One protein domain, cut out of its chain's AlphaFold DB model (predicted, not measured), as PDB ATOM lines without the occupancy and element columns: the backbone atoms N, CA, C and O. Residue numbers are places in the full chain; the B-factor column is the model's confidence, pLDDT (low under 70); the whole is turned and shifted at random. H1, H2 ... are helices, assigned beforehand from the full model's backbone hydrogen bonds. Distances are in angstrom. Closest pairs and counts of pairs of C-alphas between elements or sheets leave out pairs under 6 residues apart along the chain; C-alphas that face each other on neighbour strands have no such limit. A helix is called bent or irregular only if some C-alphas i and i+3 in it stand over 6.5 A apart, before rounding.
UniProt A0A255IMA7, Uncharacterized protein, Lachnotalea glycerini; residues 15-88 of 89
ATOM      1  N   ILE A  15       9.374  22.058 -51.434       85.94
ATOM      2  CA  ILE A  15       8.563  22.031 -50.215       85.94
ATOM      3  C   ILE A  15       7.118  21.702 -50.595       85.94
ATOM      4  O   ILE A  15       6.602  22.194 -51.598       85.94
ATOM      5  N   ASP A  16       6.450  20.892 -49.771       87.50
ATOM      6  CA  ASP A  16       5.034  20.563 -49.954       87.50
ATOM      7  C   ASP A  16       4.172  21.832 -50.103       87.50
ATOM      8  O   ASP A  16       4.262  22.775 -49.308       87.50
ATOM      9  N   VAL A  17       3.302  21.846 -51.113       85.50
ATOM     10  CA  VAL A  17       2.449  22.997 -51.434       85.50
ATOM     11  C   VAL A  17       1.564  23.421 -50.258       85.50
ATOM     12  O   VAL A  17       1.387  24.619 -50.038       85.50
ATOM     13  N   HIS A  18       1.076  22.487 -49.435       86.69
ATOM     14  CA  HIS A  18       0.244  22.808 -48.272       86.69
ATOM     15  C   HIS A  18       1.023  23.576 -47.200       86.69
ATOM     16  O   HIS A  18       0.469  24.446 -46.525       86.69
ATOM     17  N   LYS A  19       2.323  23.291 -47.059       88.06
ATOM     18  CA  LYS A  19       3.214  24.023 -46.151       88.06
ATOM     19  C   LYS A  19       3.420  25.455 -46.640       88.06
ATOM     20  O   LYS A  19       3.319  26.386 -45.847       88.06
ATOM     21  N   ILE A  20       3.642  25.639 -47.943       86.38
ATOM     22  CA  ILE A  20       3.799  26.969 -48.552       86.38
ATOM     23  C   ILE A  20       2.510  27.790 -48.449       86.38
ATOM     24  O   ILE A  20       2.572  28.977 -48.128       86.38
ATOM     25  N   MET A  21       1.344  27.170 -48.645       85.56
ATOM     26  CA  MET A  21       0.054  27.842 -48.461       85.56
ATOM     27  C   MET A  21      -0.110  28.377 -47.035       85.56
ATOM     28  O   MET A  21      -0.507  29.527 -46.865       85.56
ATOM     29  N   LEU A  22       0.286  27.602 -46.020       84.94
ATOM     30  CA  LEU A  22       0.240  28.041 -44.624       84.94
ATOM     31  C   LEU A  22       1.107  29.287 -44.378       84.94
ATOM     32  O   LEU A  22       0.681  30.232 -43.716       84.94
ATOM     33  N   LEU A  23       2.319  29.303 -44.941       82.31
ATOM     34  CA  LEU A  23       3.233  30.446 -44.852       82.31
ATOM     35  C   LEU A  23       2.653  31.688 -45.534       82.31
ATOM     36  O   LEU A  23       2.715  32.788 -44.982       82.31
ATOM     37  N   GLN A  24       2.042  31.510 -46.705       81.88
ATOM     38  CA  GLN A  24       1.369  32.582 -47.434       81.88
ATOM     39  C   GLN A  24       0.178  33.153 -46.664       81.88
ATOM     40  O   GLN A  24       0.017  34.372 -46.623       81.88
ATOM     41  N   GLU A  25      -0.651  32.304 -46.053       83.00
ATOM     42  CA  GLU A  25      -1.781  32.744 -45.231       83.00
ATOM     43  C   GLU A  25      -1.311  33.559 -44.024       83.00
ATOM     44  O   GLU A  25      -1.811  34.659 -43.790       83.00
ATOM     45  N   LEU A  26      -0.301  33.070 -43.302       78.19
ATOM     46  CA  LEU A  26       0.242  33.763 -42.134       78.19
ATOM     47  C   LEU A  26       0.917  35.083 -42.507       78.19
ATOM     48  O   LEU A  26       0.757  36.080 -41.805       78.19
ATOM     49  N   PHE A  27       1.613  35.131 -43.641       76.75
ATOM     50  CA  PHE A  27       2.193  36.373 -44.139       76.75
ATOM     51  C   PHE A  27       1.129  37.402 -44.518       76.75
ATOM     52  O   PHE A  27       1.238  38.564 -44.123       76.75
ATOM     53  N   LYS A  28       0.058  36.980 -45.200       77.44
ATOM     54  CA  LYS A  28      -1.089  37.853 -45.492       77.44
ATOM     55  C   LYS A  28      -1.734  38.388 -44.212       77.44
ATOM     56  O   LYS A  28      -2.030  39.574 -44.139       77.44
ATOM     57  N   GLN A  29      -1.892  37.549 -43.184       74.25
ATOM     58  CA  GLN A  29      -2.413  37.964 -41.874       74.25
ATOM     59  C   GLN A  29      -1.473  38.920 -41.130       74.25
ATOM     60  O   GLN A  29      -1.927  39.748 -40.344       74.25
ATOM     61  N   SER A  30      -0.166  38.839 -41.389       67.50
ATOM     62  CA  SER A  30       0.826  39.725 -40.779       67.50
ATOM     63  C   SER A  30       0.834  41.150 -41.354       67.50
ATOM     64  O   SER A  30       1.594  41.977 -40.855       67.50
ATOM     65  N   ASN A  31      -0.005  41.459 -42.361       64.12
ATOM     66  CA  ASN A  31      -0.105  42.780 -43.006       64.12
ATOM     67  C   ASN A  31       1.261  43.355 -43.437       64.12
ATOM     68  O   ASN A  31       1.517  44.544 -43.264       64.12
ATOM     69  N   GLY A  32       2.165  42.512 -43.947       58.28
ATOM     70  CA  GLY A  32       3.484  42.964 -44.411       58.28
ATOM     71  C   GLY A  32       4.438  43.400 -43.291       58.28
ATOM     72  O   GLY A  32       5.376  44.156 -43.531       58.28
ATOM     73  N   LYS A  33       4.230  42.942 -42.046       60.81
ATOM     74  CA  LYS A  33       5.207  43.148 -40.965       60.81
ATOM     75  C   LYS A  33       6.615  42.738 -41.413       60.81
ATOM     76  O   LYS A  33       6.790  41.731 -42.100       60.81
ATOM     77  N   LYS A  34       7.609  43.547 -41.018       60.31
ATOM     78  CA  LYS A  34       8.997  43.463 -41.500       60.31
ATOM     79  C   LYS A  34       9.529  42.041 -41.380       60.31
ATOM     80  O   LYS A  34       9.275  41.376 -40.380       60.31
ATOM     81  N   THR A  35      10.345  41.617 -42.338       58.47
ATOM     82  CA  THR A  35      10.948  40.280 -42.412       58.47
ATOM     83  C   THR A  35      11.580  39.830 -41.082       58.47
ATOM     84  O   THR A  35      11.505  38.660 -40.720       58.47
ATOM     85  N   ASN A  36      12.119  40.763 -40.287       63.00
ATOM     86  CA  ASN A  36      12.626  40.537 -38.925       63.00
ATOM     87  C   ASN A  36      11.591  39.940 -37.930       63.00
ATOM     88  O   ASN A  36      11.963  39.246 -36.988       63.00
ATOM     89  N   GLU A  37      10.291  40.167 -38.121       68.81
ATOM     90  CA  GLU A  37       9.216  39.585 -37.303       68.81
ATOM     91  C   GLU A  37       8.739  38.218 -37.826       68.81
ATOM     92  O   GLU A  37       7.974  37.544 -37.139       68.81
ATOM     93  N   MET A  38       9.199  37.764 -39.003       73.19
ATOM     94  CA  MET A  38       8.736  36.519 -39.637       73.19
ATOM     95  C   MET A  38       9.173  35.244 -38.928       73.19
ATOM     96  O   MET A  38       8.493  34.233 -39.048       73.19
ATOM     97  N   LEU A  39      10.262  35.261 -38.163       75.56
ATOM     98  CA  LEU A  39      10.722  34.075 -37.437       75.56
ATOM     99  C   LEU A  39       9.686  33.537 -36.430       75.56
ATOM    100  O   LEU A  39       9.353  32.349 -36.500       75.56
ATOM    101  N   PRO A  40       9.123  34.367 -35.526       77.50
ATOM    102  CA  PRO A  40       7.971  33.989 -34.711       77.50
ATOM    103  C   PRO A  40       6.798  33.434 -35.527       77.50
ATOM    104  O   PRO A  40       6.185  32.447 -35.119       77.50
ATOM    105  N   PHE A  41       6.510  34.020 -36.694       78.25
ATOM    106  CA  PHE A  41       5.451  33.532 -37.580       78.25
ATOM    107  C   PHE A  41       5.778  32.158 -38.171       78.25
ATOM    108  O   PHE A  41       4.913  31.290 -38.161       78.25
ATOM    109  N   LEU A  42       7.013  31.914 -38.616       79.69
ATOM    110  CA  LEU A  42       7.463  30.606 -39.103       79.69
ATOM    111  C   LEU A  42       7.351  29.531 -38.026       79.69
ATOM    112  O   LEU A  42       6.934  28.409 -38.302       79.69
ATOM    113  N   MET A  43       7.681  29.870 -36.781       81.38
ATOM    114  CA  MET A  43       7.480  28.961 -35.657       81.38
ATOM    115  C   MET A  43       6.000  28.667 -35.416       81.38
ATOM    116  O   MET A  43       5.636  27.509 -35.215       81.38
ATOM    117  N   ALA A  44       5.144  29.690 -35.445       82.25
ATOM    118  CA  ALA A  44       3.703  29.509 -35.317       82.25
ATOM    119  C   ALA A  44       3.142  28.647 -36.463       82.25
ATOM    120  O   ALA A  44       2.369  27.725 -36.205       82.25
ATOM    121  N   ALA A  45       3.606  28.875 -37.696       82.56
ATOM    122  CA  ALA A  45       3.291  28.072 -38.875       82.56
ATOM    123  C   ALA A  45       3.710  26.617 -38.683       82.56
ATOM    124  O   ALA A  45       2.909  25.712 -38.870       82.56
ATOM    125  N   SER A  46       4.950  26.386 -38.253       83.62
ATOM    126  CA  SER A  46       5.488  25.047 -38.030       83.62
ATOM    127  C   SER A  46       4.708  24.297 -36.948       83.62
ATOM    128  O   SER A  46       4.326  23.142 -37.141       83.62
ATOM    129  N   LYS A  47       4.356  24.973 -35.845       83.75
ATOM    130  CA  LYS A  47       3.484  24.405 -34.805       83.75
ATOM    131  C   LYS A  47       2.087  24.077 -35.337       83.75
ATOM    132  O   LYS A  47       1.578  22.992 -35.069       83.75
ATOM    133  N   GLN A  48       1.477  24.983 -36.099       84.06
ATOM    134  CA  GLN A  48       0.140  24.783 -36.660       84.06
ATOM    135  C   GLN A  48       0.117  23.672 -37.717       84.06
ATOM    136  O   GLN A  48      -0.807  22.860 -37.731       84.06
ATOM    137  N   ALA A  49       1.143  23.600 -38.563       85.00
ATOM    138  CA  ALA A  49       1.335  22.522 -39.521       85.00
ATOM    139  C   ALA A  49       1.451  21.177 -38.796       85.00
ATOM    140  O   ALA A  49       0.757  20.229 -39.162       85.00
ATOM    141  N   ASN A  50       2.238  21.116 -37.716       85.31
ATOM    142  CA  ASN A  50       2.428  19.892 -36.940       85.31
ATOM    143  C   ASN A  50       1.100  19.386 -36.348       85.31
ATOM    144  O   ASN A  50       0.799  18.200 -36.461       85.31
ATOM    145  N   SER A  51       0.240  20.282 -35.842       84.50
ATOM    146  CA  SER A  51      -1.126  19.918 -35.420       84.50
ATOM    147  C   SER A  51      -1.999  19.351 -36.546       84.50
ATOM    148  O   SER A  51      -2.937  18.611 -36.268       84.50
ATOM    149  N   LYS A  52      -1.710  19.676 -37.811       82.75
ATOM    150  CA  LYS A  52      -2.395  19.137 -38.999       82.75
ATOM    151  C   LYS A  52      -1.703  17.894 -39.583       82.75
ATOM    152  O   LYS A  52      -2.069  17.451 -40.665       82.75
ATOM    153  N   GLY A  53      -0.689  17.343 -38.907       85.75
ATOM    154  CA  GLY A  53       0.114  16.216 -39.399       85.75
ATOM    155  C   GLY A  53       1.186  16.599 -40.429       85.75
ATOM    156  O   GLY A  53       1.903  15.731 -40.919       85.75
ATOM    157  N   LEU A  54       1.338  17.889 -40.731       86.31
ATOM    158  CA  LEU A  54       2.342  18.422 -41.649       86.31
ATOM    159  C   LEU A  54       3.581  18.845 -40.849       86.31
ATOM    160  O   LEU A  54       3.560  19.832 -40.123       86.31
ATOM    161  N   LYS A  55       4.690  18.119 -40.971       84.75
ATOM    162  CA  LYS A  55       5.942  18.473 -40.280       84.75
ATOM    163  C   LYS A  55       6.904  19.150 -41.243       84.75
ATOM    164  O   LYS A  55       7.157  18.617 -42.320       84.75
ATOM    165  N   PHE A  56       7.444  20.300 -40.848       86.19
ATOM    166  CA  PHE A  56       8.589  20.887 -41.535       86.19
ATOM    167  C   PHE A  56       9.861  20.152 -41.114       86.19
ATOM    168  O   PHE A  56      10.105  19.969 -39.919       86.19
ATOM    169  N   THR A  57      10.659  19.718 -42.082       86.31
ATOM    170  CA  THR A  57      11.992  19.170 -41.817       86.31
ATOM    171  C   THR A  57      12.979  20.300 -41.525       86.31
ATOM    172  O   THR A  57      12.707  21.471 -41.806       86.31
ATOM    173  N   LYS A  58      14.147  19.966 -40.962       82.81
ATOM    174  CA  LYS A  58      15.212  20.960 -40.763       82.81
ATOM    175  C   LYS A  58      15.645  21.590 -42.087       82.81
ATOM    176  O   LYS A  58      15.746  22.809 -42.145       82.81
ATOM    177  N   ASP A  59      15.825  20.794 -43.137       85.56
ATOM    178  CA  ASP A  59      16.201  21.291 -44.465       85.56
ATOM    179  C   ASP A  59      15.160  22.255 -45.042       85.56
ATOM    180  O   ASP A  59      15.511  23.333 -45.521       85.56
ATOM    181  N   GLU A  60      13.869  21.920 -44.935       86.62
ATOM    182  CA  GLU A  60      12.787  22.808 -45.377       86.62
ATOM    183  C   GLU A  60      12.801  24.126 -44.596       86.62
ATOM    184  O   GLU A  60      12.709  25.198 -45.192       86.62
ATOM    185  N   MET A  61      12.963  24.068 -43.270       83.81
ATOM    186  CA  MET A  61      13.052  25.265 -42.427       83.81
ATOM    187  C   MET A  61      14.253  26.137 -42.806       83.81
ATOM    188  O   MET A  61      14.096  27.346 -42.957       83.81
ATOM    189  N   GLN A  62      15.433  25.542 -42.993       83.81
ATOM    190  CA  GLN A  62      16.654  26.257 -43.388       83.81
ATOM    191  C   GLN A  62      16.491  26.947 -44.746       83.81
ATOM    192  O   GLN A  62      16.908  28.094 -44.922       83.81
ATOM    193  N   LEU A  63      15.821  26.291 -45.693       87.25
ATOM    194  CA  LEU A  63      15.539  26.839 -47.015       87.25
ATOM    195  C   LEU A  63      14.581  28.035 -46.949       87.25
ATOM    196  O   LEU A  63      14.843  29.077 -47.548       87.25
ATOM    197  N   ILE A  64      13.506  27.910 -46.166       84.75
ATOM    198  CA  ILE A  64      12.535  28.981 -45.899       84.75
ATOM    199  C   ILE A  64      13.235  30.187 -45.261       84.75
ATOM    200  O   ILE A  64      13.057  31.317 -45.711       84.75
ATOM    201  N   ILE A  65      14.064  29.955 -44.241       82.31
ATOM    202  CA  ILE A  65      14.836  31.003 -43.564       82.31
ATOM    203  C   ILE A  65      15.801  31.681 -44.542       82.31
ATOM    204  O   ILE A  65      15.877  32.907 -44.565       82.31
ATOM    205  N   SER A  66      16.490  30.909 -45.385       83.69
ATOM    206  CA  SER A  66      17.432  31.436 -46.381       83.69
ATOM    207  C   SER A  66      16.739  32.341 -47.402       83.69
ATOM    208  O   SER A  66      17.281  33.372 -47.794       83.69
ATOM    209  N   VAL A  67      15.520  31.980 -47.815       83.38
ATOM    210  CA  VAL A  67      14.680  32.820 -48.678       83.38
ATOM    211  C   VAL A  67      14.350  34.142 -47.994       83.38
ATOM    212  O   VAL A  67      14.509  35.188 -48.611       83.38
ATOM    213  N   LEU A  68      13.957  34.108 -46.720       78.62
ATOM    214  CA  LEU A  68      13.656  35.323 -45.967       78.62
ATOM    215  C   LEU A  68      14.879  36.214 -45.764       78.62
ATOM    216  O   LEU A  68      14.786  37.434 -45.858       78.62
ATOM    217  N   GLN A  69      16.033  35.613 -45.490       78.81
ATOM    218  CA  GLN A  69      17.268  36.346 -45.244       78.81
ATOM    219  C   GLN A  69      17.753  37.125 -46.473       78.81
ATOM    220  O   GLN A  69      18.428  38.134 -46.290       78.81
ATOM    221  N   LYS A  70      17.397  36.725 -47.703       78.12
ATOM    222  CA  LYS A  70      17.810  37.436 -48.927       78.12
ATOM    223  C   LYS A  70      17.347  38.892 -48.979       78.12
ATOM    224  O   LYS A  70      18.077  39.723 -49.507       78.12
ATOM    225  N   ASP A  71      16.181  39.188 -48.417       73.75
ATOM    226  CA  ASP A  71      15.612  40.541 -48.386       73.75
ATOM    227  C   ASP A  71      15.930  41.290 -47.075       73.75
ATOM    228  O   ASP A  71      15.539  42.444 -46.901       73.75
ATOM    229  N   MET A  72      16.636  40.648 -46.136       77.69
ATOM    230  CA  MET A  72      17.050  41.240 -44.862       77.69
ATOM    231  C   MET A  72      18.392  41.968 -44.968       77.69
ATOM    232  O   MET A  72      19.306  41.547 -45.677       77.69
ATOM    233  N   THR A  73      18.563  43.007 -44.152       82.88
ATOM    234  CA  THR A  73      19.882  43.615 -43.928       82.88
ATOM    235  C   THR A  73      20.814  42.667 -43.153       82.88
ATOM    236  O   THR A  73      20.338  41.818 -42.394       82.88
ATOM    237  N   PRO A  74      22.149  42.833 -43.239       83.31
ATOM    238  CA  PRO A  74      23.097  41.999 -42.487       83.31
ATOM    239  C   PRO A  74      22.827  41.973 -40.973       83.31
ATOM    240  O   PRO A  74      22.917  40.931 -40.329       83.31
ATOM    241  N   ALA A  75      22.410  43.109 -40.404       83.69
ATOM    242  CA  ALA A  75      22.060  43.211 -38.990       83.69
ATOM    243  C   ALA A  75      20.802  42.398 -38.624       83.69
ATOM    244  O   ALA A  75      20.700  41.865 -37.520       83.69
ATOM    245  N   GLU A  76      19.831  42.301 -39.533       80.31
ATOM    246  CA  GLU A  76      18.620  41.494 -39.347       80.31
ATOM    247  C   GLU A  76      18.906  39.999 -39.513       80.31
ATOM    248  O   GLU A  76      18.395  39.191 -38.735       80.31
ATOM    249  N   GLN A  77      19.776  39.626 -40.457       82.50
ATOM    250  CA  GLN A  77      20.229  38.242 -40.621       82.50
ATOM    251  C   GLN A  77      20.936  37.727 -39.360       82.50
ATOM    252  O   GLN A  77      20.653  36.619 -38.905       82.50
ATOM    253  N   GLU A  78      21.798  38.544 -38.746       85.38
ATOM    254  CA  GLU A  78      22.513  38.175 -37.518       85.38
ATOM    255  C   GLU A  78      21.554  37.975 -36.333       85.38
ATOM    256  O   GLU A  78      21.640  36.979 -35.609       85.38
ATOM    257  N   LYS A  79      20.586  38.883 -36.155       81.88
ATOM    258  CA  LYS A  79      19.534  38.744 -35.132       81.88
ATOM    259  C   LYS A  79      18.715  37.474 -35.346       81.88
ATOM    260  O   LYS A  79      18.450  36.741 -34.394       81.88
ATOM    261  N   THR A  80      18.370  37.197 -36.599       79.94
ATOM    262  CA  THR A  80      17.619  36.009 -37.007       79.94
ATOM    263  C   THR A  80      18.390  34.731 -36.676       79.94
ATOM    264  O   THR A  80      17.857  33.840 -36.017       79.94
ATOM    265  N   SER A  81      19.670  34.664 -37.045       81.88
ATOM    266  CA  SER A  81      20.550  33.524 -36.753       81.88
ATOM    267  C   SER A  81      20.690  33.256 -35.247       81.88
ATOM    268  O   SER A  81      20.609  32.105 -34.806       81.88
ATOM    269  N   LYS A  82      20.804  34.314 -34.434       83.69
ATOM    270  CA  LYS A  82      20.848  34.202 -32.966       83.69
ATOM    271  C   LYS A  82      19.575  33.573 -32.400       83.69
ATOM    272  O   LYS A  82      19.661  32.664 -31.580       83.69
ATOM    273  N   ILE A  83      18.406  34.020 -32.859       81.25
ATOM    274  CA  ILE A  83      17.113  33.474 -32.421       81.25
ATOM    275  C   ILE A  83      17.004  31.989 -32.785       81.25
ATOM    276  O   ILE A  83      16.628  31.181 -31.943       81.25
ATOM    277  N   LEU A  84      17.380  31.613 -34.008       79.94
ATOM    278  CA  LEU A  84      17.345  30.219 -34.470       79.94
ATOM    279  C   LEU A  84      18.246  29.303 -33.640       79.94
ATOM    280  O   LEU A  84      17.824  28.218 -33.244       79.94
ATOM    281  N   SER A  85      19.443  29.787 -33.305       82.94
ATOM    282  CA  SER A  85      20.405  29.063 -32.468       82.94
ATOM    283  C   SER A  85      19.845  28.778 -31.070       82.94
ATOM    284  O   SER A  85      20.014  27.678 -30.550       82.94
ATOM    285  N   ILE A  86      19.119  29.736 -30.477       82.25
ATOM    286  CA  ILE A  86      18.453  29.562 -29.172       82.25
ATOM    287  C   ILE A  86      17.351  28.490 -29.246       82.25
ATOM    288  O   ILE A  86      17.080  27.803 -28.264       82.25
ATOM    289  N   LEU A  87      16.719  28.331 -30.410       72.81
ATOM    290  CA  LEU A  87      15.602  27.411 -30.633       72.81
ATOM    291  C   LEU A  87      16.040  26.003 -31.069       72.81
ATOM    292  O   LEU A  87      15.187  25.129 -31.220       72.81
ATOM    293  N   GLY A  88      17.341  25.775 -31.276       72.06
ATOM    294  CA  GLY A  88      17.887  24.480 -31.695       72.06
ATOM    295  C   GLY A  88      17.558  24.084 -33.141       72.06
ATOM    296  O   GLY A  88      17.635  22.896 -33.491       72.06
TER     297      GLY A  88
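This is residues 15 to 88 of the 89 residues of an uncharacterized protein of Lachnotalea glycerini (UniProt A0A255IMA7). The long helix H2 forms the middle of a four-helix body, with H1 packed steeply across it. H3 and H4 are splayed: they come nearest to H2 near its first residues, 35 to 39, and spread away from there with few contacts. The printed part has 74 residues, with four named helices in the order H1, H2, H3, H4 and no named strand; the class is all helix. It is compact, with a radius of gyration of the C-alphas of 11.9 A, and its C-alphas span 34 by 28 by 18 A.

H2, residues 35 to 51, is the hub, touching three other helices. H1, residues 17 to 29, touches H2 with 9 pairs of C-alphas within 8 A; the closest C-alphas, those of Leu 23 and Ala 45, are 6.4 A apart. H1 and H2 run opposite ways at a steep tilt of 50 degrees. H3, residues 58 to 69, forms a helical hairpin with H2, running the opposite way at a shallow tilt of 26 degrees. These two only just touch, with 3 pairs within 8 A, through residues 35 to 39 and 65 to 69 alone; the closest C-alphas, those of Thr 35 and Leu 68, are 6.7 A apart. H4, residues 74 to 86, runs the same way as H2 at a shallow tilt of 33 degrees, only just short of steep. H2 and H4 only just touch, with 3 pairs within 8 A, through residues 36 to 39 and 76 to 80 alone; the closest C-alphas, those of Asn 36 and Glu 76, are 6.1 A apart. H3 and H4 are close but not clearly touching, the C-alphas of Gln 69 and Gln 77 being closest at 5.8 A. H2, H3 and H4 form an up-and-down bundle, each running against the one before it. H1 is apart from H3 and H4. In H1, H3 and H4 every O i to N i+4 pair is within hydrogen-bond range; in H2, 10 of 13 are.

H2 is 24.7 A from first to last C-alpha, with a kink of 25 degrees near residue 42. It is irregular, but only just: C-alphas 36 and 39 are 6.9 A apart. H1 begins at C-alpha 17 (2.449, 22.997, -51.434) and is 18.4 A long. H3 is 16.2 A long. H4, 18.8 A long, ends at C-alpha 86 (18.453, 29.562, -29.172).

The two C-alphas farthest apart, those of Gly 53 and Ala 75, are 34.8 A apart. The printed part has no cut. The links H1 to H2 and H3 to H4 are tight, and the link H2 to H3 is short. The mean pLDDT of the printed part is 80.0; residues 30 to 37 are under 70.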